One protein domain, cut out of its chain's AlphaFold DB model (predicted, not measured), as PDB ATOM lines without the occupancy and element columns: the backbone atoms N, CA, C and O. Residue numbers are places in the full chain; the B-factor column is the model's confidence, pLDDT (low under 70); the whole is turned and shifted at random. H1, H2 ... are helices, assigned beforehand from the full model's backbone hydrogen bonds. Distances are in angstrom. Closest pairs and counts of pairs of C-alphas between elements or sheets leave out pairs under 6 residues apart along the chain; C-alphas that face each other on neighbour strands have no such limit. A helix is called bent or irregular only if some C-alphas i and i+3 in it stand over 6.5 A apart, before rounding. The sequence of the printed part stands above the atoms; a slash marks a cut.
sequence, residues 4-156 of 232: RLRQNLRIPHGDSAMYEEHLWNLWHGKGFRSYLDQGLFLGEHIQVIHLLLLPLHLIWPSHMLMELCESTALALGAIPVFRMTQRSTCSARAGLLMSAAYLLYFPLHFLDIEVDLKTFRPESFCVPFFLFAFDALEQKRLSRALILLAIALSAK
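AT A GLANCE: This is residues 4 to 156 of the 232 residues of an uncharacterized protein of Planctomycetes bacterium (UniProt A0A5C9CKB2). A slab of helices has the hairpin H8 and H9, then H4 and H5 end to end, then H7 beside H4 and H6 beside H5; H2 and H3 are set crosswise at the end where H4 begins. The printed part has 153 residues with nine named helices, H1 to H9 in chain order, and no named strand, and its class is all helix. It is compact, with a radius of gyration of the C-alphas of 17.2 A and spans of 53 by 36 by 27 A.

IN THESE COORDINATES: H1 is residues 4 to 7, beginning at C-alpha 4 (168.719, 149.525, 172.141). H2 is residues 13 to 27, 20.4 A long, and only just irregular, C-alphas 14 and 17 being 6.8 A apart. H3, residues 49 to 59, is irregular, with C-alphas 52 and 55 7.2 A apart. H4 is residues 63 to 76, 19.9 A; H5 78 to 89; H6 92 to 103; H7 106 to 113. H8, residues 122 to 138, spans 25.9 A, and H9, residues 142 to 153, ends at C-alpha 153 (164.665, 181.413, 163.175).

HOW THE PARTS SIT: H4 and H8, the hubs, touch at C-alphas of Leu 74 and Pro 128, the closest, 5.9 A, at a shallow tilt of 24 degrees. H8 touches H9, closest C-alphas Ala 133 and Ala 145, 4.3 A. H5 touches H8, closest C-alphas Pro 80 and Phe 132, 5.5 A. The hairpin H5 and H6 has closest C-alphas Phe 82 and Gly 95, 4.4 A. H4 touches H7, closest C-alphas Ser 71 and Asp 112, 6.0 A. H3 touches H4, closest C-alphas Leu 53 and Met 66, 7.0 A, and H2, closest Leu 54 and Leu 23, 6.3 A. H1 touches no helix. Every O i to N i+4 pair is within hydrogen-bond range in H4, H5, H6, H7 and H9; the counts are 9 of 11 in H2, 10 of 13 in H8 and 2 of 7 in H3, where 6 of 8 O i to N i+3 pairs are.

THE WHOLE: The C-alphas farthest apart, Gln 38 and Cys 90, are 54.0 A apart. The printed part has no cut; the link H2 to H3 is long. Confidence is under 70 at residues 13 to 14, 37 to 40, 42 to 43 and 115 to 117.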
ATOM      1  N   ARG A   4     169.697 150.411 171.500       81.06
ATOM      2  CA  ARG A   4     168.719 149.525 172.141       81.06
ATOM      3  C   ARG A   4     167.286 150.051 172.045       81.06
ATOM      4  O   ARG A   4     166.379 149.236 171.939       81.06
ATOM      5  N   LEU A   5     167.057 151.366 172.073       78.25
ATOM      6  CA  LEU A   5     165.705 151.919 171.928       78.25
ATOM      7  C   LEU A   5     165.191 151.706 170.507       78.25
ATOM      8  O   LEU A   5     164.087 151.195 170.332       78.25
ATOM      9  N   ARG A   6     166.035 151.970 169.503       77.06
ATOM     10  CA  ARG A   6     165.713 151.709 168.094       77.06
ATOM     11  C   ARG A   6     165.398 150.240 167.830       77.06
ATOM     12  O   ARG A   6     164.375 149.935 167.231       77.06
ATOM     13  N   GLN A   7     166.265 149.329 168.276       84.44
ATOM     14  CA  GLN A   7     166.087 147.887 168.048       84.44
ATOM     15  C   GLN A   7     164.823 147.330 168.715       84.44
ATOM     16  O   GLN A   7     164.237 146.386 168.200       84.44
ATOM     17  N   ASN A   8     164.393 147.929 169.828       84.56
ATOM     18  CA  ASN A   8     163.186 147.533 170.551       84.56
ATOM     19  C   ASN A   8     161.944 148.364 170.174       84.56
ATOM     20  O   ASN A   8     160.929 148.233 170.852       84.56
ATOM     21  N   LEU A   9     162.016 149.226 169.146       79.12
ATOM     22  CA  LEU A   9     160.926 150.122 168.718       79.12
ATOM     23  C   LEU A   9     160.374 151.011 169.851       79.12
ATOM     24  O   LEU A   9     159.191 151.334 169.896       79.12
ATOM     25  N   ARG A  10     161.250 151.426 170.770       79.75
ATOM     26  CA  ARG A  10     160.937 152.299 171.915       79.75
ATOM     27  C   ARG A  10     161.303 153.763 171.658       79.75
ATOM     28  O   ARG A  10     161.604 154.488 172.597       79.75
ATOM     29  N   ILE A  11     161.358 154.169 170.392       75.50
ATOM     30  CA  ILE A  11     161.659 155.556 170.024       75.50
ATOM     31  C   ILE A  11     160.430 156.412 170.362       75.50
ATOM     32  O   ILE A  11     159.335 156.050 169.918       75.50
ATOM     33  N   PRO A  12     160.587 157.522 171.105       72.88
ATOM     34  CA  PRO A  12     159.496 158.448 171.382       72.88
ATOM     35  C   PRO A  12     158.812 158.907 170.091       72.88
ATOM     36  O   PRO A  12     159.458 159.366 169.146       72.88
ATOM     37  N   HIS A  13     157.492 158.744 170.031       65.56
ATOM     38  CA  HIS A  13     156.734 158.960 168.798       65.56
ATOM     39  C   HIS A  13     156.529 160.451 168.488       65.56
ATOM     40  O   HIS A  13     156.539 160.826 167.320       65.56
ATOM     41  N   GLY A  14     156.377 161.286 169.526       65.12
ATOM     42  CA  GLY A  14     155.953 162.689 169.410       65.12
ATOM     43  C   GLY A  14     157.008 163.673 168.900       65.12
ATOM     44  O   GLY A  14     156.660 164.781 168.533       65.12
ATOM     45  N   ASP A  15     158.274 163.267 168.828       74.69
ATOM     46  CA  ASP A  15     159.364 164.133 168.376       74.69
ATOM     47  C   ASP A  15     160.193 163.383 167.328       74.69
ATOM     48  O   ASP A  15     160.073 163.579 166.119       74.69
ATOM     49  N   SER A  16     160.984 162.424 167.795       81.75
ATOM     50  CA  SER A  16     161.955 161.682 167.006       81.75
ATOM     51  C   SER A  16     161.400 161.023 165.740       81.75
ATOM     52  O   SER A  16     161.927 161.239 164.644       81.75
ATOM     53  N   ALA A  17     160.348 160.214 165.891       83.50
ATOM     54  CA  ALA A  17     159.738 159.500 164.770       83.50
ATOM     55  C   ALA A  17     158.976 160.449 163.833       83.50
ATOM     56  O   ALA A  17     159.009 160.273 162.617       83.50
ATOM     57  N   MET A  18     158.348 161.484 164.394       85.81
ATOM     58  CA  MET A  18     157.621 162.503 163.644       85.81
ATOM     59  C   MET A  18     158.543 163.284 162.691       85.81
ATOM     60  O   MET A  18     158.242 163.419 161.505       85.81
ATOM     61  N   TYR A  19     159.711 163.743 163.151       87.44
ATOM     62  CA  TYR A  19     160.661 164.453 162.280       87.44
ATOM     63  C   TYR A  19     161.266 163.566 161.183       87.44
ATOM     64  O   TYR A  19     161.519 164.044 160.074       87.44
ATOM     65  N   GLU A  20     161.487 162.281 161.466       88.19
ATOM     66  CA  GLU A  20     161.918 161.310 160.452       88.19
ATOM     67  C   GLU A  20     160.823 161.104 159.390       88.19
ATOM     68  O   GLU A  20     161.111 161.103 158.188       88.19
ATOM     69  N   GLU A  21     159.560 161.018 159.816       88.75
ATOM     70  CA  GLU A  21     158.398 160.937 158.928       88.75
ATOM     71  C   GLU A  21     158.309 162.154 157.996       88.75
ATOM     72  O   GLU A  21     158.089 161.996 156.795       88.75
ATOM     73  N   HIS A  22     158.543 163.367 158.504       88.25
ATOM     74  CA  HIS A  22     158.522 164.583 157.685       88.25
ATOM     75  C   HIS A  22     159.596 164.587 156.608       88.25
ATOM     76  O   HIS A  22     159.302 164.894 155.447       88.25
ATOM     77  N   LEU A  23     160.829 164.207 156.960       89.81
ATOM     78  CA  LEU A  23     161.891 164.065 155.968       89.81
ATOM     79  C   LEU A  23     161.489 163.035 154.915       89.81
ATOM     80  O   LEU A  23     161.587 163.325 153.722       89.81
ATOM     81  N   TRP A  24     160.977 161.876 155.342       89.50
ATOM     82  CA  TRP A  24     160.504 160.819 154.451       89.50
ATOM     83  C   TRP A  24     159.400 161.288 153.498       89.50
ATOM     84  O   TRP A  24     159.494 161.082 152.286       89.50
ATOM     85  N   ASN A  25     158.374 161.954 154.021       90.00
ATOM     86  CA  ASN A  25     157.244 162.458 153.250       90.00
ATOM     87  C   ASN A  25     157.672 163.528 152.239       90.00
ATOM     88  O   ASN A  25     157.152 163.547 151.118       90.00
ATOM     89  N   LEU A  26     158.649 164.369 152.583       89.06
ATOM     90  CA  LEU A  26     159.149 165.402 151.684       89.06
ATOM     91  C   LEU A  26     159.810 164.803 150.436       89.06
ATOM     92  O   LEU A  26     159.453 165.187 149.322       89.06
ATOM     93  N   TRP A  27     160.726 163.841 150.593       88.25
ATOM     94  CA  TRP A  27     161.417 163.259 149.434       88.25
ATOM     95  C   TRP A  27     160.559 162.267 148.637       88.25
ATOM     96  O   TRP A  27     160.818 162.057 147.455       88.25
ATOM     97  N   HIS A  28     159.483 161.737 149.227       89.44
ATOM     98  CA  HIS A  28     158.461 160.952 148.519       89.44
ATOM     99  C   HIS A  28     157.355 161.799 147.866       89.44
ATOM    100  O   HIS A  28     156.375 161.247 147.368       89.44
ATOM    101  N   GLY A  29     157.466 163.132 147.881       87.94
ATOM    102  CA  GLY A  29     156.505 164.024 147.224       87.94
ATOM    103  C   GLY A  29     155.162 164.176 147.949       87.94
ATOM    104  O   GLY A  29     154.203 164.684 147.372       87.94
ATOM    105  N   LYS A  30     155.070 163.762 149.219       85.56
ATOM    106  CA  LYS A  30     153.861 163.906 150.049       85.56
ATOM    107  C   LYS A  30     153.769 165.268 150.753       85.56
ATOM    108  O   LYS A  30     152.678 165.629 151.203       85.56
ATOM    109  N   GLY A  31     154.868 166.029 150.786       85.19
ATOM    110  CA  GLY A  31     154.966 167.359 151.400       85.19
ATOM    111  C   GLY A  31     155.081 167.307 152.928       85.19
ATOM    112  O   GLY A  31     155.512 166.300 153.477       85.19
ATOM    113  N   PHE A  32     154.658 168.374 153.614       82.38
ATOM    114  CA  PHE A  32     154.660 168.499 155.087       82.38
ATOM    115  C   PHE A  32     153.425 167.876 155.761       82.38
ATOM    116  O   PHE A  32     152.901 168.402 156.743       82.38
ATOM    117  N   ARG A  33     152.900 166.791 155.189       80.69
ATOM    118  CA  ARG A  33     151.829 166.025 155.830       80.69
ATOM    119  C   ARG A  33     152.437 165.202 156.961       80.69
ATOM    120  O   ARG A  33     153.499 164.616 156.755       80.69
ATOM    121  N   SER A  34     151.755 165.160 158.097       78.31
ATOM    122  CA  SER A  34     152.064 164.255 159.201       78.31
ATOM    123  C   SER A  34     150.937 163.233 159.320       78.31
ATOM    124  O   SER A  34     149.766 163.573 159.132       78.31
ATOM    125  N   TYR A  35     151.283 161.969 159.549       75.44
ATOM    126  CA  TYR A  35     150.325 160.930 159.934       75.44
ATOM    127  C   TYR A  35     150.324 160.703 161.450       75.44
ATOM    128  O   TYR A  35     149.343 160.178 161.981       75.44
ATOM    129  N   LEU A  36     151.412 161.082 162.129       72.81
ATOM    130  CA  LEU A  36     151.551 161.014 163.584       72.81
ATOM    131  C   LEU A  36     150.861 162.180 164.299       72.81
ATOM    132  O   LEU A  36     150.353 161.989 165.401       72.81
ATOM    133  N   ASP A  37     150.784 163.339 163.646       68.50
ATOM    134  CA  ASP A  37     149.990 164.483 164.083       68.50
ATOM    135  C   ASP A  37     148.886 164.768 163.054       68.50
ATOM    136  O   ASP A  37     149.127 164.775 161.844       68.50
ATOM    137  N   GLN A  38     147.640 164.928 163.508       66.00
ATOM    138  CA  GLN A  38     146.490 165.058 162.610       66.00
ATOM    139  C   GLN A  38     146.461 166.455 161.981       66.00
ATOM    140  O   GLN A  38     145.730 167.335 162.426       66.00
ATOM    141  N   GLY A  39     147.217 166.661 160.901       68.81
ATOM    142  CA  GLY A  39     147.221 167.946 160.214       68.81
ATOM    143  C   GLY A  39     148.429 168.205 159.324       68.81
ATOM    144  O   GLY A  39     149.046 167.305 158.748       68.81
ATOM    145  N   LEU A  40     148.710 169.494 159.150       69.94
ATOM    146  CA  LEU A  40     149.875 169.982 158.428       69.94
ATOM    147  C   LEU A  40     150.918 170.382 159.465       69.94
ATOM    148  O   LEU A  40     150.640 171.247 160.288       69.94
ATOM    149  N   PHE A  41     152.105 169.786 159.396       72.25
ATOM    150  CA  PHE A  41     153.144 169.939 160.418       72.25
ATOM    151  C   PHE A  41     153.508 171.406 160.722       72.25
ATOM    152  O   PHE A  41     153.692 171.796 161.868       72.25
ATOM    153  N   LEU A  42     153.535 172.253 159.688       69.44
ATOM    154  CA  LEU A  42     153.827 173.687 159.828       69.44
ATOM    155  C   LEU A  42     152.711 174.486 160.526       69.44
ATOM    156  O   LEU A  42     152.880 175.679 160.762       69.44
ATOM    157  N   GLY A  43     151.550 173.870 160.761       64.38
ATOM    158  CA  GLY A  43     150.406 174.487 161.424       64.38
ATOM    159  C   GLY A  43     150.524 174.517 162.946       64.38
ATOM    160  O   GLY A  43     149.862 175.346 163.562       64.38
ATOM    161  N   GLU A  44     151.359 173.654 163.534       71.62
ATOM    162  CA  GLU A  44     151.604 173.621 164.980       71.62
ATOM    163  C   GLU A  44     152.828 174.470 165.346       71.62
ATOM    164  O   GLU A  44     152.707 175.424 166.111       71.62
ATOM    165  N   HIS A  45     153.973 174.196 164.709       76.69
ATOM    166  CA  HIS A  45     155.198 174.983 164.845       76.69
ATOM    167  C   HIS A  45     155.905 175.167 163.497       76.69
ATOM    168  O   HIS A  45     156.009 174.244 162.684       76.69
ATOM    169  N   ILE A  46     156.468 176.353 163.255       80.88
ATOM    170  CA  ILE A  46     157.213 176.647 162.024       80.88
ATOM    171  C   ILE A  46     158.668 176.201 162.220       80.88
ATOM    172  O   ILE A  46     159.575 177.009 162.417       80.88
ATOM    173  N   GLN A  47     158.900 174.887 162.138       85.25
ATOM    174  CA  GLN A  47     160.229 174.285 162.303       85.25
ATOM    175  C   GLN A  47     160.721 173.645 161.003       85.25
ATOM    176  O   GLN A  47     160.426 172.493 160.697       85.25
ATOM    177  N   VAL A  48     161.522 174.368 160.224       88.88
ATOM    178  CA  VAL A  48     162.035 173.893 158.923       88.88
ATOM    179  C   VAL A  48     163.535 173.599 158.932       88.88
ATOM    180  O   VAL A  48     164.072 173.111 157.940       88.88
ATOM    181  N   ILE A  49     164.231 173.826 160.049       90.12
ATOM    182  CA  ILE A  49     165.684 173.616 160.133       90.12
ATOM    183  C   ILE A  49     166.102 172.165 159.884       90.12
ATOM    184  O   ILE A  49     167.156 171.918 159.299       90.12
ATOM    185  N   HIS A  50     165.262 171.197 160.265       89.38
ATOM    186  CA  HIS A  50     165.535 169.774 160.075       89.38
ATOM    187  C   HIS A  50     165.669 169.403 158.586       89.38
ATOM    188  O   HIS A  50     166.337 168.426 158.258       89.38
ATOM    189  N   LEU A  51     165.138 170.222 157.666       90.75
ATOM    190  CA  LEU A  51     165.309 170.049 156.220       90.75
ATOM    191  C   LEU A  51     166.768 170.165 155.768       90.75
ATOM    192  O   LEU A  51     167.136 169.588 154.745       90.75
ATOM    193  N   LEU A  52     167.625 170.845 156.537       90.69
ATOM    194  CA  LEU A  52     169.070 170.868 156.285       90.69
ATOM    195  C   LEU A  52     169.696 169.469 156.378       90.69
ATOM    196  O   LEU A  52     170.745 169.222 155.785       90.69
ATOM    197  N   LEU A  53     169.046 168.545 157.093       91.81
ATOM    198  CA  LEU A  53     169.477 167.158 157.239       91.81
ATOM    199  C   LEU A  53     168.996 166.263 156.094       91.81
ATOM    200  O   LEU A  53     169.491 165.146 155.967       91.81
ATOM    201  N   LEU A  54     168.089 166.739 155.232       91.81
ATOM    202  CA  LEU A  54     167.554 165.978 154.103       91.81
ATOM    203  C   LEU A  54     168.636 165.306 153.233       91.81
ATOM    204  O   LEU A  54     168.525 164.100 153.019       91.81
ATOM    205  N   PRO A  55     169.701 165.994 152.759       91.50
ATOM    206  CA  PRO A  55     170.722 165.343 151.933       91.50
ATOM    207  C   PRO A  55     171.458 164.218 152.667       91.50
ATOM    208  O   PRO A  55     171.818 163.219 152.052       91.50
ATOM    209  N   LEU A  56     171.661 164.351 153.980       91.88
ATOM    210  CA  LEU A  56     172.298 163.313 154.788       91.88
ATOM    211  C   LEU A  56     171.333 162.142 155.017       91.88
ATOM    212  O   LEU A  56     171.724 160.982 154.899       91.88
ATOM    213  N   HIS A  57     170.061 162.445 155.269       92.00
ATOM    214  CA  HIS A  57     169.005 161.457 155.465       92.00
ATOM    215  C   HIS A  57     168.727 160.625 154.202       92.00
ATOM    216  O   HIS A  57     168.372 159.457 154.306       92.00
ATOM    217  N   LEU A  58     168.935 161.174 153.001       90.69
ATOM    218  CA  LEU A  58     168.855 160.402 151.753       90.69
ATOM    219  C   LEU A  58     169.944 159.320 151.653       90.69
ATOM    220  O   LEU A  58     169.714 158.275 151.052       90.69
ATOM    221  N   ILE A  59     171.122 159.561 152.239       92.69
ATOM    222  CA  ILE A  59     172.237 158.601 152.256       92.69
ATOM    223  C   ILE A  59     172.002 157.544 153.337       92.69
ATOM    224  O   ILE A  59     172.250 156.359 153.120       92.69
ATOM    225  N   TRP A  60     171.519 157.974 154.504       90.50
ATOM    226  CA  TRP A  60     171.203 157.094 155.621       90.50
ATOM    227  C   TRP A  60     169.858 157.494 156.245       90.50
ATOM    228  O   TRP A  60     169.826 158.325 157.156       90.50
ATOM    229  N   PRO A  61     168.743 156.885 155.794       88.00
ATOM    230  CA  PRO A  61     167.411 157.182 156.309       88.00
ATOM    231  C   PRO A  61     167.245 156.530 157.679       88.00
ATOM    232  O   PRO A  61     166.810 155.384 157.809       88.00
ATOM    233  N   SER A  62     167.733 157.217 158.706       86.12
ATOM    234  CA  SER A  62     167.593 156.782 160.082       86.12
ATOM    235  C   SER A  62     167.529 157.962 161.031       86.12
ATOM    236  O   SER A  62     168.393 158.836 161.015       86.12
ATOM    237  N   HIS A  63     166.615 157.862 161.987       84.38
ATOM    238  CA  HIS A  63     166.537 158.746 163.141       84.38
ATOM    239  C   HIS A  63     167.885 158.949 163.864       84.38
ATOM    240  O   HIS A  63     168.245 160.059 164.244       84.38
ATOM    241  N   MET A  64     168.706 157.900 163.964       87.06
ATOM    242  CA  MET A  64     170.010 157.965 164.637       87.06
ATOM    243  C   MET A  64     171.009 158.892 163.945       87.06
ATOM    244  O   MET A  64     171.896 159.436 164.601       87.06
ATOM    245  N   LEU A  65     170.884 159.068 162.626       89.75
ATOM    246  CA  LEU A  65     171.671 160.055 161.896       89.75
ATOM    247  C   LEU A  65     171.288 161.465 162.346       89.75
ATOM    248  O   LEU A  65     172.166 162.292 162.565       89.75
ATOM    249  N   MET A  66     169.991 161.728 162.507       88.81
ATOM    250  CA  MET A  66     169.484 163.029 162.934       88.81
ATOM    251  C   MET A  66     169.973 163.353 164.348       88.81
ATOM    252  O   MET A  66     170.547 164.420 164.560       88.81
ATOM    253  N   GLU A  67     169.869 162.391 165.271       89.19
ATOM    254  CA  GLU A  67     170.411 162.528 166.625       89.19
ATOM    255  C   GLU A  67     171.937 162.754 166.636       89.19
ATOM    256  O   GLU A  67     172.463 163.468 167.489       89.19
ATOM    257  N   LEU A  68     172.678 162.108 165.726       90.44
ATOM    258  CA  LEU A  68     174.125 162.297 165.592       90.44
ATOM    259  C   LEU A  68     174.448 163.698 165.064       90.44
ATOM    260  O   LEU A  68     175.394 164.331 165.539       90.44
ATOM    261  N   CYS A  69     173.688 164.177 164.079       92.19
ATOM    262  CA  CYS A  69     173.830 165.520 163.531       92.19
ATOM    263  C   CYS A  69     173.564 166.588 164.594       92.19
ATOM    264  O   CYS A  69     174.314 167.558 164.657       92.19
ATOM    265  N   GLU A  70     172.560 166.389 165.444       91.88
ATOM    266  CA  GLU A  70     172.268 167.255 166.587       91.88
ATOM    267  C   GLU A  70     173.446 167.313 167.571       91.88
ATOM    268  O   GLU A  70     174.003 168.392 167.788       91.88
ATOM    269  N   SER A  71     173.916 166.161 168.071       92.31
ATOM    270  CA  SER A  71     175.064 166.111 168.992       92.31
ATOM    271  C   SER A  71     176.319 166.734 168.376       92.31
ATOM    272  O   SER A  71     177.074 167.450 169.038       92.31
ATOM    273  N   THR A  72     176.542 166.488 167.082       93.75
ATOM    274  CA  THR A  72     177.674 167.060 166.345       93.75
ATOM    275  C   THR A  72     177.535 168.574 166.226       93.75
ATOM    276  O   THR A  72     178.506 169.289 166.460       93.75
ATOM    277  N   ALA A  73     176.350 169.091 165.905       94.38
ATOM    278  CA  ALA A  73     176.112 170.525 165.804       94.38
ATOM    279  C   ALA A  73     176.310 171.231 167.153       94.38
ATOM    280  O   ALA A  73     176.991 172.257 167.205       94.38
ATOM    281  N   LEU A  74     175.798 170.659 168.247       94.56
ATOM    282  CA  LEU A  74     176.024 171.178 169.596       94.56
ATOM    283  C   LEU A  74     177.517 171.196 169.945       94.56
ATOM    284  O   LEU A  74     178.017 172.215 170.430       94.56
ATOM    285  N   ALA A  75     178.254 170.129 169.621       95.19
ATOM    286  CA  ALA A  75     179.703 170.071 169.811       95.19
ATOM    287  C   ALA A  75     180.450 171.120 168.967       95.19
ATOM    288  O   ALA A  75     181.381 171.762 169.458       95.19
ATOM    289  N   LEU A  76     180.016 171.366 167.723       96.62
ATOM    290  CA  LEU A  76     180.571 172.419 166.863       96.62
ATOM    291  C   LEU A  76     180.369 173.824 167.448       96.62
ATOM    292  O   LEU A  76     181.169 174.712 167.153       96.62
ATOM    293  N   GLY A  77     179.382 174.023 168.328       95.88
ATOM    294  CA  GLY A  77     179.215 175.250 169.115       95.88
ATOM    295  C   GLY A  77     180.423 175.594 170.002       95.88
ATOM    296  O   GLY A  77     180.637 176.762 170.318       95.88
ATOM    297  N   ALA A  78     181.298 174.632 170.314       97.00
ATOM    298  CA  ALA A  78     182.545 174.903 171.028       97.00
ATOM    299  C   ALA A  78     183.538 175.744 170.198       97.00
ATOM    300  O   ALA A  78     184.350 176.480 170.756       97.00
ATOM    301  N   ILE A  79     183.465 175.682 168.862       97.19
ATOM    302  CA  ILE A  79     184.360 176.419 167.957       97.19
ATOM    303  C   ILE A  79     184.193 177.942 168.094       97.19
ATOM    304  O   ILE A  79     185.198 178.627 168.310       97.19
ATOM    305  N   PRO A  80     182.985 178.525 167.950       96.94
ATOM    306  CA  PRO A  80     182.809 179.957 168.148       96.94
ATOM    307  C   PRO A  80     183.157 180.367 169.582       96.94
ATOM    308  O   PRO A  80     183.805 181.395 169.748       96.94
ATOM    309  N   VAL A  81     182.851 179.552 170.601       97.06
ATOM    310  CA  VAL A  81     183.253 179.825 171.996       97.06
ATOM    311  C   VAL A  81     184.773 179.961 172.115       97.06
ATOM    312  O   VAL A  81     185.256 180.992 172.585       97.06
ATOM    313  N   PHE A  82     185.537 178.992 171.595       97.38
ATOM    314  CA  PHE A  82     187.000 179.048 171.557       97.38
ATOM    315  C   PHE A  82     187.500 180.349 170.923       97.38
ATOM    316  O   PHE A  82     188.330 181.059 171.495       97.38
ATOM    317  N   ARG A  83     186.982 180.666 169.731       96.62
ATOM    318  CA  ARG A  83     187.438 181.794 168.914       96.62
ATOM    319  C   ARG A  83     187.101 183.138 169.563       96.62
ATOM    320  O   ARG A  83     187.957 184.022 169.559       96.62
ATOM    321  N   MET A  84     185.903 183.289 170.131       96.69
ATOM    322  CA  MET A  84     185.477 184.498 170.849       96.69
ATOM    323  C   MET A  84     186.323 184.721 172.109       96.69
ATOM    324  O   MET A  84     186.874 185.806 172.316       96.69
ATOM    325  N   THR A  85     186.519 183.678 172.924       96.19
ATOM    326  CA  THR A  85     187.331 183.780 174.144       96.19
ATOM    327  C   THR A  85     188.794 184.073 173.825       96.19
ATOM    328  O   THR A  85     189.385 184.956 174.449       96.19
ATOM    329  N   GLN A  86     189.374 183.392 172.831       96.19
ATOM    330  CA  GLN A  86     190.763 183.609 172.427       96.19
ATOM    331  C   GLN A  86     191.003 185.048 171.958       96.19
ATOM    332  O   GLN A  86     192.017 185.633 172.331       96.19
ATOM    333  N   ARG A  87     190.082 185.638 171.183       94.38
ATOM    334  CA  ARG A  87     190.182 187.048 170.765       94.38
ATOM    335  C   ARG A  87     190.053 188.017 171.934       94.38
ATOM    336  O   ARG A  87     190.793 188.990 171.987       94.38
ATOM    337  N   SER A  88     189.156 187.733 172.875       93.88
ATOM    338  CA  SER A  88     188.891 188.621 174.013       93.88
ATOM    339  C   SER A  88     190.006 188.613 175.066       93.88
ATOM    340  O   SER A  88     190.259 189.631 175.700       93.88
ATOM    341  N   THR A  89     190.684 187.477 175.266       95.25
ATOM    342  CA  THR A  89     191.735 187.319 176.296       95.25
ATOM    343  C   THR A  89     193.151 187.189 175.736       95.25
ATOM    344  O   THR A  89     194.101 187.093 176.511       95.25
ATOM    345  N   CYS A  90     193.318 187.142 174.411       93.69
ATOM    346  CA  CYS A  90     194.592 186.873 173.731       93.69
ATOM    347  C   CYS A  90     195.290 185.572 174.187       93.69
ATOM    348  O   CYS A  90     196.498 185.417 174.015       93.69
ATOM    349  N   SER A  91     194.549 184.618 174.768       95.12
ATOM    350  CA  SER A  91     195.093 183.388 175.351       95.12
ATOM    351  C   SER A  91     194.396 182.150 174.797       95.12
ATOM    352  O   SER A  91     193.198 181.942 174.987       95.12
ATOM    353  N   ALA A  92     195.170 181.272 174.152       95.44
ATOM    354  CA  ALA A  92     194.665 179.993 173.652       95.44
ATOM    355  C   ALA A  92     194.208 179.064 174.790       95.44
ATOM    356  O   ALA A  92     193.226 178.344 174.642       95.44
ATOM    357  N   ARG A  93     194.881 179.112 175.952       96.62
ATOM    358  CA  ARG A  93     194.510 178.299 177.122       96.62
ATOM    359  C   ARG A  93     193.147 178.703 177.675       96.62
ATOM    360  O   ARG A  93     192.338 177.829 177.961       96.62
ATOM    361  N   ALA A  94     192.878 180.006 177.772       95.75
ATOM    362  CA  ALA A  94     191.574 180.505 178.204       95.75
ATOM    363  C   ALA A  94     190.462 180.073 177.233       95.75
ATOM    364  O   ALA A  94     189.413 179.609 177.672       95.75
ATOM    365  N   GLY A  95     190.725 180.136 175.921       95.44
ATOM    366  CA  GLY A  95     189.801 179.629 174.904       95.44
ATOM    367  C   GLY A  95     189.504 178.135 175.048       95.44
ATOM    368  O   GLY A  95     188.339 177.740 175.000       95.44
ATOM    369  N   LEU A  96     190.530 177.303 175.266       97.12
ATOM    370  CA  LEU A  96     190.354 175.861 175.480       97.12
ATOM    371  C   LEU A  96     189.530 175.571 176.737       97.12
ATOM    372  O   LEU A  96     188.603 174.770 176.676       97.12
ATOM    373  N   LEU A  97     189.832 176.245 177.851       97.50
ATOM    374  CA  LEU A  97     189.098 176.073 179.106       97.50
ATOM    375  C   LEU A  97     187.624 176.460 178.959       97.50
ATOM    376  O   LEU A  97     186.763 175.724 179.428       97.50
ATOM    377  N   MET A  98     187.322 177.563 178.269       97.31
ATOM    378  CA  MET A  98     185.935 177.982 178.055       97.31
ATOM    379  C   MET A  98     185.181 177.035 177.116       97.31
ATOM    380  O   MET A  98     184.011 176.734 177.336       97.31
ATOM    381  N   SER A  99     185.859 176.506 176.099       96.69
ATOM    382  CA  SER A  99     185.275 175.513 175.188       96.69
ATOM    383  C   SER A  99     185.002 174.191 175.901       96.69
ATOM    384  O   SER A  99     183.951 173.590 175.705       96.69
ATOM    385  N   ALA A 100     185.916 173.763 176.775       97.12
ATOM    386  CA  ALA A 100     185.711 172.608 177.638       97.12
ATOM    387  C   ALA A 100     184.564 172.852 178.629       97.12
ATOM    388  O   ALA A 100     183.726 171.976 178.802       97.12
ATOM    389  N   ALA A 101     184.475 174.046 179.224       96.94
ATOM    390  CA  ALA A 101     183.373 174.417 180.109       96.94
ATOM    391  C   ALA A 101     182.019 174.387 179.385       96.94
ATOM    392  O   ALA A 101     181.058 173.870 179.939       96.94
ATOM    393  N   TYR A 102     181.956 174.868 178.137       96.44
ATOM    394  CA  TYR A 102     180.773 174.748 177.282       96.44
ATOM    395  C   TYR A 102     180.405 173.281 177.023       96.44
ATOM    396  O   TYR A 102     179.260 172.894 177.226       96.44
ATOM    397  N   LEU A 103     181.370 172.436 176.646       95.19
ATOM    398  CA  LEU A 103     181.119 171.011 176.392       95.19
ATOM    399  C   LEU A 103     180.756 170.219 177.653       95.19
ATOM    400  O   LEU A 103     180.126 169.176 177.541       95.19
ATOM    401  N   LEU A 104     181.157 170.684 178.835       95.69
ATOM    402  CA  LEU A 104     180.804 170.100 180.133       95.69
ATOM    403  C   LEU A 104     179.584 170.780 180.768       95.69
ATOM    404  O   LEU A 104     179.222 170.467 181.903       95.69
ATOM    405  N   TYR A 105     178.958 171.726 180.067       94.00
ATOM    406  CA  TYR A 105     177.842 172.485 180.595       94.00
ATOM    407  C   TYR A 105     176.598 171.601 180.676       94.00
ATOM    408  O   TYR A 105     176.054 171.167 179.665       94.00
ATOM    409  N   PHE A 106     176.129 171.352 181.896       91.25
ATOM    410  CA  PHE A 106     175.043 170.412 182.161       91.25
ATOM    411  C   PHE A 106     173.746 170.703 181.376       91.25
ATOM    412  O   PHE A 106     173.199 169.767 180.795       91.25
ATOM    413  N   PRO A 107     173.273 171.959 181.240       90.19
ATOM    414  CA  PRO A 107     172.118 172.255 180.390       90.19
ATOM    415  C   PRO A 107     172.317 171.901 178.912       90.19
ATOM    416  O   PRO A 107     171.352 171.540 178.249       90.19
ATOM    417  N   LEU A 108     173.553 171.944 178.401       90.50
ATOM    418  CA  LEU A 108     173.855 171.505 177.035       90.50
ATOM    419  C   LEU A 108     173.655 169.989 176.885       90.50
ATOM    420  O   LEU A 108     173.187 169.529 175.850       90.50
ATOM    421  N   HIS A 109     173.978 169.210 177.920       89.38
ATOM    422  CA  HIS A 109     173.751 167.759 177.921       89.38
ATOM    423  C   HIS A 109     172.270 167.419 178.036       89.38
ATOM    424  O   HIS A 109     171.820 166.477 177.397       89.38
ATOM    425  N   PHE A 110     171.507 168.195 178.809       88.12
ATOM    426  CA  PHE A 110     170.049 168.050 178.865       88.12
ATOM    427  C   PHE A 110     169.391 168.370 177.529       88.12
ATOM    428  O   PHE A 110     168.413 167.722 177.183       88.12
ATOM    429  N   LEU A 111     169.948 169.316 176.775       87.38
ATOM    430  CA  LEU A 111     169.484 169.627 175.430       87.38
ATOM    431  C   LEU A 111     169.773 168.493 174.426       87.38
ATOM    432  O   LEU A 111     168.958 168.268 173.550       87.38
ATOM    433  N   ASP A 112     170.892 167.763 174.562       86.06
ATOM    434  CA  ASP A 112     171.268 166.658 173.649       86.06
ATOM    435  C   ASP A 112     170.666 165.286 174.019       86.06
ATOM    436  O   ASP A 112     170.382 164.454 173.155       86.06
ATOM    437  N   ILE A 113     170.560 164.990 175.317       77.62
ATOM    438  CA  ILE A 113     170.096 163.688 175.825       77.62
ATOM    439  C   ILE A 113     168.599 163.734 176.130       77.62
ATOM    440  O   ILE A 113     167.917 162.731 175.938       77.62
ATOM    441  N   GLU A 114     168.093 164.878 176.589       74.19
ATOM    442  CA  GLU A 114     166.717 165.071 177.045       74.19
ATOM    443  C   GLU A 114     166.270 164.074 178.143       74.19
ATOM    444  O   GLU A 114     167.032 163.217 178.604       74.19
ATOM    445  N   VAL A 115     165.040 164.222 178.643       60.66
ATOM    446  CA  VAL A 115     164.485 163.382 179.721       60.66
ATOM    447  C   VAL A 115     164.242 161.937 179.251       60.66
ATOM    448  O   VAL A 115     164.398 161.008 180.041       60.66
ATOM    449  N   ASP A 116     163.971 161.732 177.955       63.75
ATOM    450  CA  ASP A 116     163.549 160.446 177.376       63.75
ATOM    451  C   ASP A 116     164.646 159.696 176.599       63.75
ATOM    452  O   ASP A 116     164.376 158.961 175.650       63.75
ATOM    453  N   LEU A 117     165.903 159.798 177.048       66.88
ATOM    454  CA  LEU A 117     167.004 158.955 176.562       66.88
ATOM    455  C   LEU A 117     167.299 159.124 175.053       66.88
ATOM    456  O   LEU A 117     167.466 158.135 174.332       66.88
ATOM    457  N   LYS A 118     167.533 160.374 174.644       71.31
ATOM    458  CA  LYS A 118     167.984 160.857 173.328       71.31
ATOM    459  C   LYS A 118     166.860 160.991 172.303       71.31
ATOM    460  O   LYS A 118     166.682 160.137 171.438       71.31
ATOM    461  N   THR A 119     166.154 162.108 172.408       78.50
ATOM    462  CA  THR A 119     165.113 162.544 171.477       78.50
ATOM    463  C   THR A 119     165.681 163.611 170.545       78.50
ATOM    464  O   THR A 119     166.490 164.427 170.974       78.50
ATOM    465  N   PHE A 120     165.298 163.599 169.265       85.38
ATOM    466  CA  PHE A 120     165.739 164.634 168.327       85.38
ATOM    467  C   PHE A 120     164.903 165.899 168.477       85.38
ATOM    468  O   PHE A 120     163.683 165.857 168.287       85.38
ATOM    469  N   ARG A 121     165.572 167.028 168.711       85.88
ATOM    470  CA  ARG A 121     164.948 168.352 168.791       85.88
ATOM    471  C   ARG A 121     165.589 169.281 167.759       85.88
ATOM    472  O   ARG A 121     166.749 169.670 167.905       85.88
ATOM    473  N   PRO A 122     164.850 169.739 166.734       86.81
ATOM    474  CA  PRO A 122     165.385 170.716 165.784       86.81
ATOM    475  C   PRO A 122     165.803 172.034 166.460       86.81
ATOM    476  O   PRO A 122     166.696 172.739 165.989       86.81
ATOM    477  N   GLU A 123     165.182 172.349 167.593       88.38
ATOM    478  CA  GLU A 123     165.453 173.512 168.438       88.38
ATOM    479  C   GLU A 123     166.910 173.565 168.922       88.38
ATOM    480  O   GLU A 123     167.506 174.641 169.004       88.38
ATOM    481  N   SER A 124     167.537 172.408 169.143       90.31
ATOM    482  CA  SER A 124     168.922 172.303 169.607       90.31
ATOM    483  C   SER A 124     169.929 172.917 168.632       90.31
ATOM    484  O   SER A 124     170.940 173.482 169.055       90.31
ATOM    485  N   PHE A 125     169.645 172.897 167.323       91.69
ATOM    486  CA  PHE A 125     170.494 173.541 166.311       91.69
ATOM    487  C   PHE A 125     170.568 175.060 166.481       91.69
ATOM    488  O   PHE A 125     171.523 175.688 166.023       91.69
ATOM    489  N   CYS A 126     169.602 175.667 167.163       92.12
ATOM    490  CA  CYS A 126     169.576 177.101 167.384       92.12
ATOM    491  C   CYS A 126     170.819 177.586 168.152       92.12
ATOM    492  O   CYS A 126     171.427 178.592 167.782       92.12
ATOM    493  N   VAL A 127     171.267 176.824 169.158       93.50
ATOM    494  CA  VAL A 127     172.430 177.155 170.002       93.50
ATOM    495  C   VAL A 127     173.710 177.376 169.180       93.50
ATOM    496  O   VAL A 127     174.277 178.474 169.258       93.50
ATOM    497  N   PRO A 128     174.194 176.417 168.362       94.75
ATOM    498  CA  PRO A 128     175.395 176.633 167.567       94.75
ATOM    499  C   PRO A 128     175.218 177.758 166.542       94.75
ATOM    500  O   PRO A 128     176.143 178.556 166.381       94.75
ATOM    501  N   PHE A 129     174.053 177.895 165.893       95.25
ATOM    502  CA  PHE A 129     173.821 178.997 164.948       95.25
ATOM    503  C   PHE A 129     173.894 180.371 165.621       95.25
ATOM    504  O   PHE A 129     174.528 181.276 165.073       95.25
ATOM    505  N   PHE A 130     173.349 180.520 166.831       94.62
ATOM    506  CA  PHE A 130     173.500 181.735 167.632       94.62
ATOM    507  C   PHE A 130     174.959 182.016 167.989       94.62
ATOM    508  O   PHE A 130     175.433 183.138 167.804       94.62
ATOM    509  N   LEU A 131     175.700 181.009 168.455       96.19
ATOM    510  CA  LEU A 131     177.109 181.185 168.811       96.19
ATOM    511  C   LEU A 131     177.956 181.597 167.597       96.19
ATOM    512  O   LEU A 131     178.785 182.504 167.695       96.19
ATOM    513  N   PHE A 132     177.722 180.993 166.429       97.06
ATOM    514  CA  PHE A 132     178.373 181.411 165.186       97.06
ATOM    515  C   PHE A 132     177.923 182.805 164.726       97.06
ATOM    516  O   PHE A 132     178.739 183.555 164.182       97.06
ATOM    517  N   ALA A 133     176.660 183.179 164.945       95.81
ATOM    518  CA  ALA A 133     176.175 184.520 164.640       95.81
ATOM    519  C   ALA A 133     176.891 185.571 165.499       95.81
ATOM    520  O   ALA A 133     177.352 186.578 164.960       95.81
ATOM    521  N   PHE A 134     177.071 185.315 166.797       95.25
ATOM    522  CA  PHE A 134     177.836 186.194 167.684       95.25
ATOM    523  C   PHE A 134     179.318 186.270 167.296       95.25
ATOM    524  O   PHE A 134     179.857 187.374 167.199       95.25
ATOM    525  N   ASP A 135     179.953 185.144 166.947       96.56
ATOM    526  CA  ASP A 135     181.327 185.131 166.410       96.56
ATOM    527  C   ASP A 135     181.451 186.001 165.141       96.56
ATOM    528  O   ASP A 135     182.440 186.719 164.961       96.56
ATOM    529  N   ALA A 136     180.441 185.979 164.262       95.62
ATOM    530  CA  ALA A 136     180.399 186.807 163.060       95.62
ATOM    531  C   ALA A 136     180.147 188.296 163.359       95.62
ATOM    532  O   ALA A 136     180.754 189.154 162.707       95.62
ATOM    533  N   LEU A 137     179.289 188.614 164.336       94.19
ATOM    534  CA  LEU A 137     179.038 189.987 164.790       94.19
ATOM    535  C   LEU A 137     180.299 190.615 165.387       94.19
ATOM    536  O   LEU A 137     180.637 191.744 165.031       94.19
ATOM    537  N   GLU A 138     181.048 189.872 166.204       93.56
ATOM    538  CA  GLU A 138     182.315 190.335 166.783       93.56
ATOM    539  C   GLU A 138     183.356 190.657 165.693       93.56
ATOM    540  O   GLU A 138     184.098 191.634 165.777       93.56
ATOM    541  N   GLN A 139     183.348 189.895 164.594       92.94
ATOM    542  CA  GLN A 139     184.187 190.133 163.412       92.94
ATOM    543  C   GLN A 139     183.652 191.238 162.480       92.94
ATOM    544  O   GLN A 139     184.199 191.433 161.392       92.94
ATOM    545  N   LYS A 140     182.582 191.947 162.864       91.19
ATOM    546  CA  LYS A 140     181.894 192.976 162.062       91.19
ATOM    547  C   LYS A 140     181.348 192.466 160.720       91.19
ATOM    548  O   LYS A 140     181.179 193.234 159.775       91.19
ATOM    549  N   ARG A 141     181.047 191.167 160.615       92.62
ATOM    550  CA  ARG A 141     180.501 190.530 159.403       92.62
ATOM    551  C   ARG A 141     178.981 190.416 159.497       92.62
ATOM    552  O   ARG A 141     178.442 189.314 159.587       92.62
ATOM    553  N   LEU A 142     178.294 191.560 159.442       91.69
ATOM    554  CA  LEU A 142     176.844 191.648 159.657       91.69
ATOM    555  C   LEU A 142     176.042 190.723 158.730       91.69
ATOM    556  O   LEU A 142     175.167 190.010 159.202       91.69
ATOM    557  N   SER A 143     176.378 190.658 157.438       93.44
ATOM    558  CA  SER A 143     175.666 189.795 156.482       93.44
ATOM    559  C   SER A 143     175.697 188.318 156.885       93.44
ATOM    560  O   SER A 143     174.689 187.632 156.770       93.44
ATOM    561  N   ARG A 144     176.832 187.827 157.406       94.81
ATOM    562  CA  ARG A 144     176.948 186.434 157.869       94.81
ATOM    563  C   ARG A 144     176.133 186.204 159.135       94.81
ATOM    564  O   ARG A 144     175.452 185.192 159.225       94.81
ATOM    565  N   ALA A 145     176.178 187.147 160.073       93.88
ATOM    566  CA  ALA A 145     175.371 187.075 161.283       93.88
ATOM    567  C   ALA A 145     173.871 187.040 160.966       93.88
ATOM    568  O   ALA A 145     173.165 186.199 161.503       93.88
ATOM    569  N   LEU A 146     173.397 187.890 160.048       93.69
ATOM    570  CA  LEU A 146     171.992 187.911 159.634       93.69
ATOM    571  C   LEU A 146     171.558 186.594 158.983       93.69
ATOM    572  O   LEU A 146     170.486 186.097 159.304       93.69
ATOM    573  N   ILE A 147     172.395 186.002 158.122       95.19
ATOM    574  CA  ILE A 147     172.109 184.688 157.526       95.19
ATOM    575  C   ILE A 147     172.013 183.614 158.617       95.19
ATOM    576  O   ILE A 147     171.067 182.836 158.623       95.19
ATOM    577  N   LEU A 148     172.956 183.585 159.562       95.06
ATOM    578  CA  LEU A 148     172.962 182.601 160.648       95.06
ATOM    579  C   LEU A 148     171.761 182.769 161.589       95.06
ATOM    580  O   LEU A 148     171.157 181.775 161.975       95.06
ATOM    581  N   LEU A 149     171.371 184.007 161.907       93.62
ATOM    582  CA  LEU A 149     170.169 184.296 162.697       93.62
ATOM    583  C   LEU A 149     168.883 183.929 161.943       93.62
ATOM    584  O   LEU A 149     167.952 183.414 162.550       93.62
ATOM    585  N   ALA A 150     168.831 184.143 160.626       92.69
ATOM    586  CA  ALA A 150     167.703 183.710 159.805       92.69
ATOM    587  C   ALA A 150     167.585 182.177 159.764       92.69
ATOM    588  O   ALA A 150     166.483 181.644 159.856       92.69
ATOM    589  N   ILE A 151     168.713 181.462 159.694       92.88
ATOM    590  CA  ILE A 151     168.728 180.000 159.825       92.88
ATOM    591  C   ILE A 151     168.289 179.588 161.238       92.88
ATOM    592  O   ILE A 151     167.500 178.659 161.372       92.88
ATOM    593  N   ALA A 152     168.706 180.293 162.289       92.00
ATOM    594  CA  ALA A 152     168.253 180.016 163.655       92.00
ATOM    595  C   ALA A 152     166.730 180.204 163.827       92.00
ATOM    596  O   ALA A 152     166.086 179.372 164.456       92.00
ATOM    597  N   LEU A 153     166.128 181.226 163.201       90.69
ATOM    598  CA  LEU A 153     164.665 181.413 163.175       90.69
ATOM    599  C   LEU A 153     163.925 180.262 162.495       90.69
ATOM    600  O   LEU A 153     162.772 180.003 162.811       90.69
ATOM    601  N   SER A 154     164.588 179.563 161.573       90.19
ATOM    602  CA  SER A 154     164.021 178.382 160.927       90.19
ATOM    603  C   SER A 154     163.944 177.168 161.863       90.19
ATOM    604  O   SER A 154     163.279 176.187 161.526       90.19
ATOM    605  N   ALA A 155     164.621 177.217 163.021       88.19
ATOM    606  CA  ALA A 155     164.561 176.174 164.040       88.19
ATOM    607  C   ALA A 155     163.246 176.205 164.809       88.19
ATOM    608  O   ALA A 155     162.632 175.160 164.986       88.19
ATOM    609  N   LYS A 156     162.840 177.399 165.246       86.81
ATOM    610  CA  LYS A 156     161.572 177.644 165.931       86.81
ATOM    611  C   LYS A 156     161.232 179.127 165.895       86.81
ATOM    612  O   LYS A 156     162.095 179.986 166.097       86.81
TER     613      LYS A 156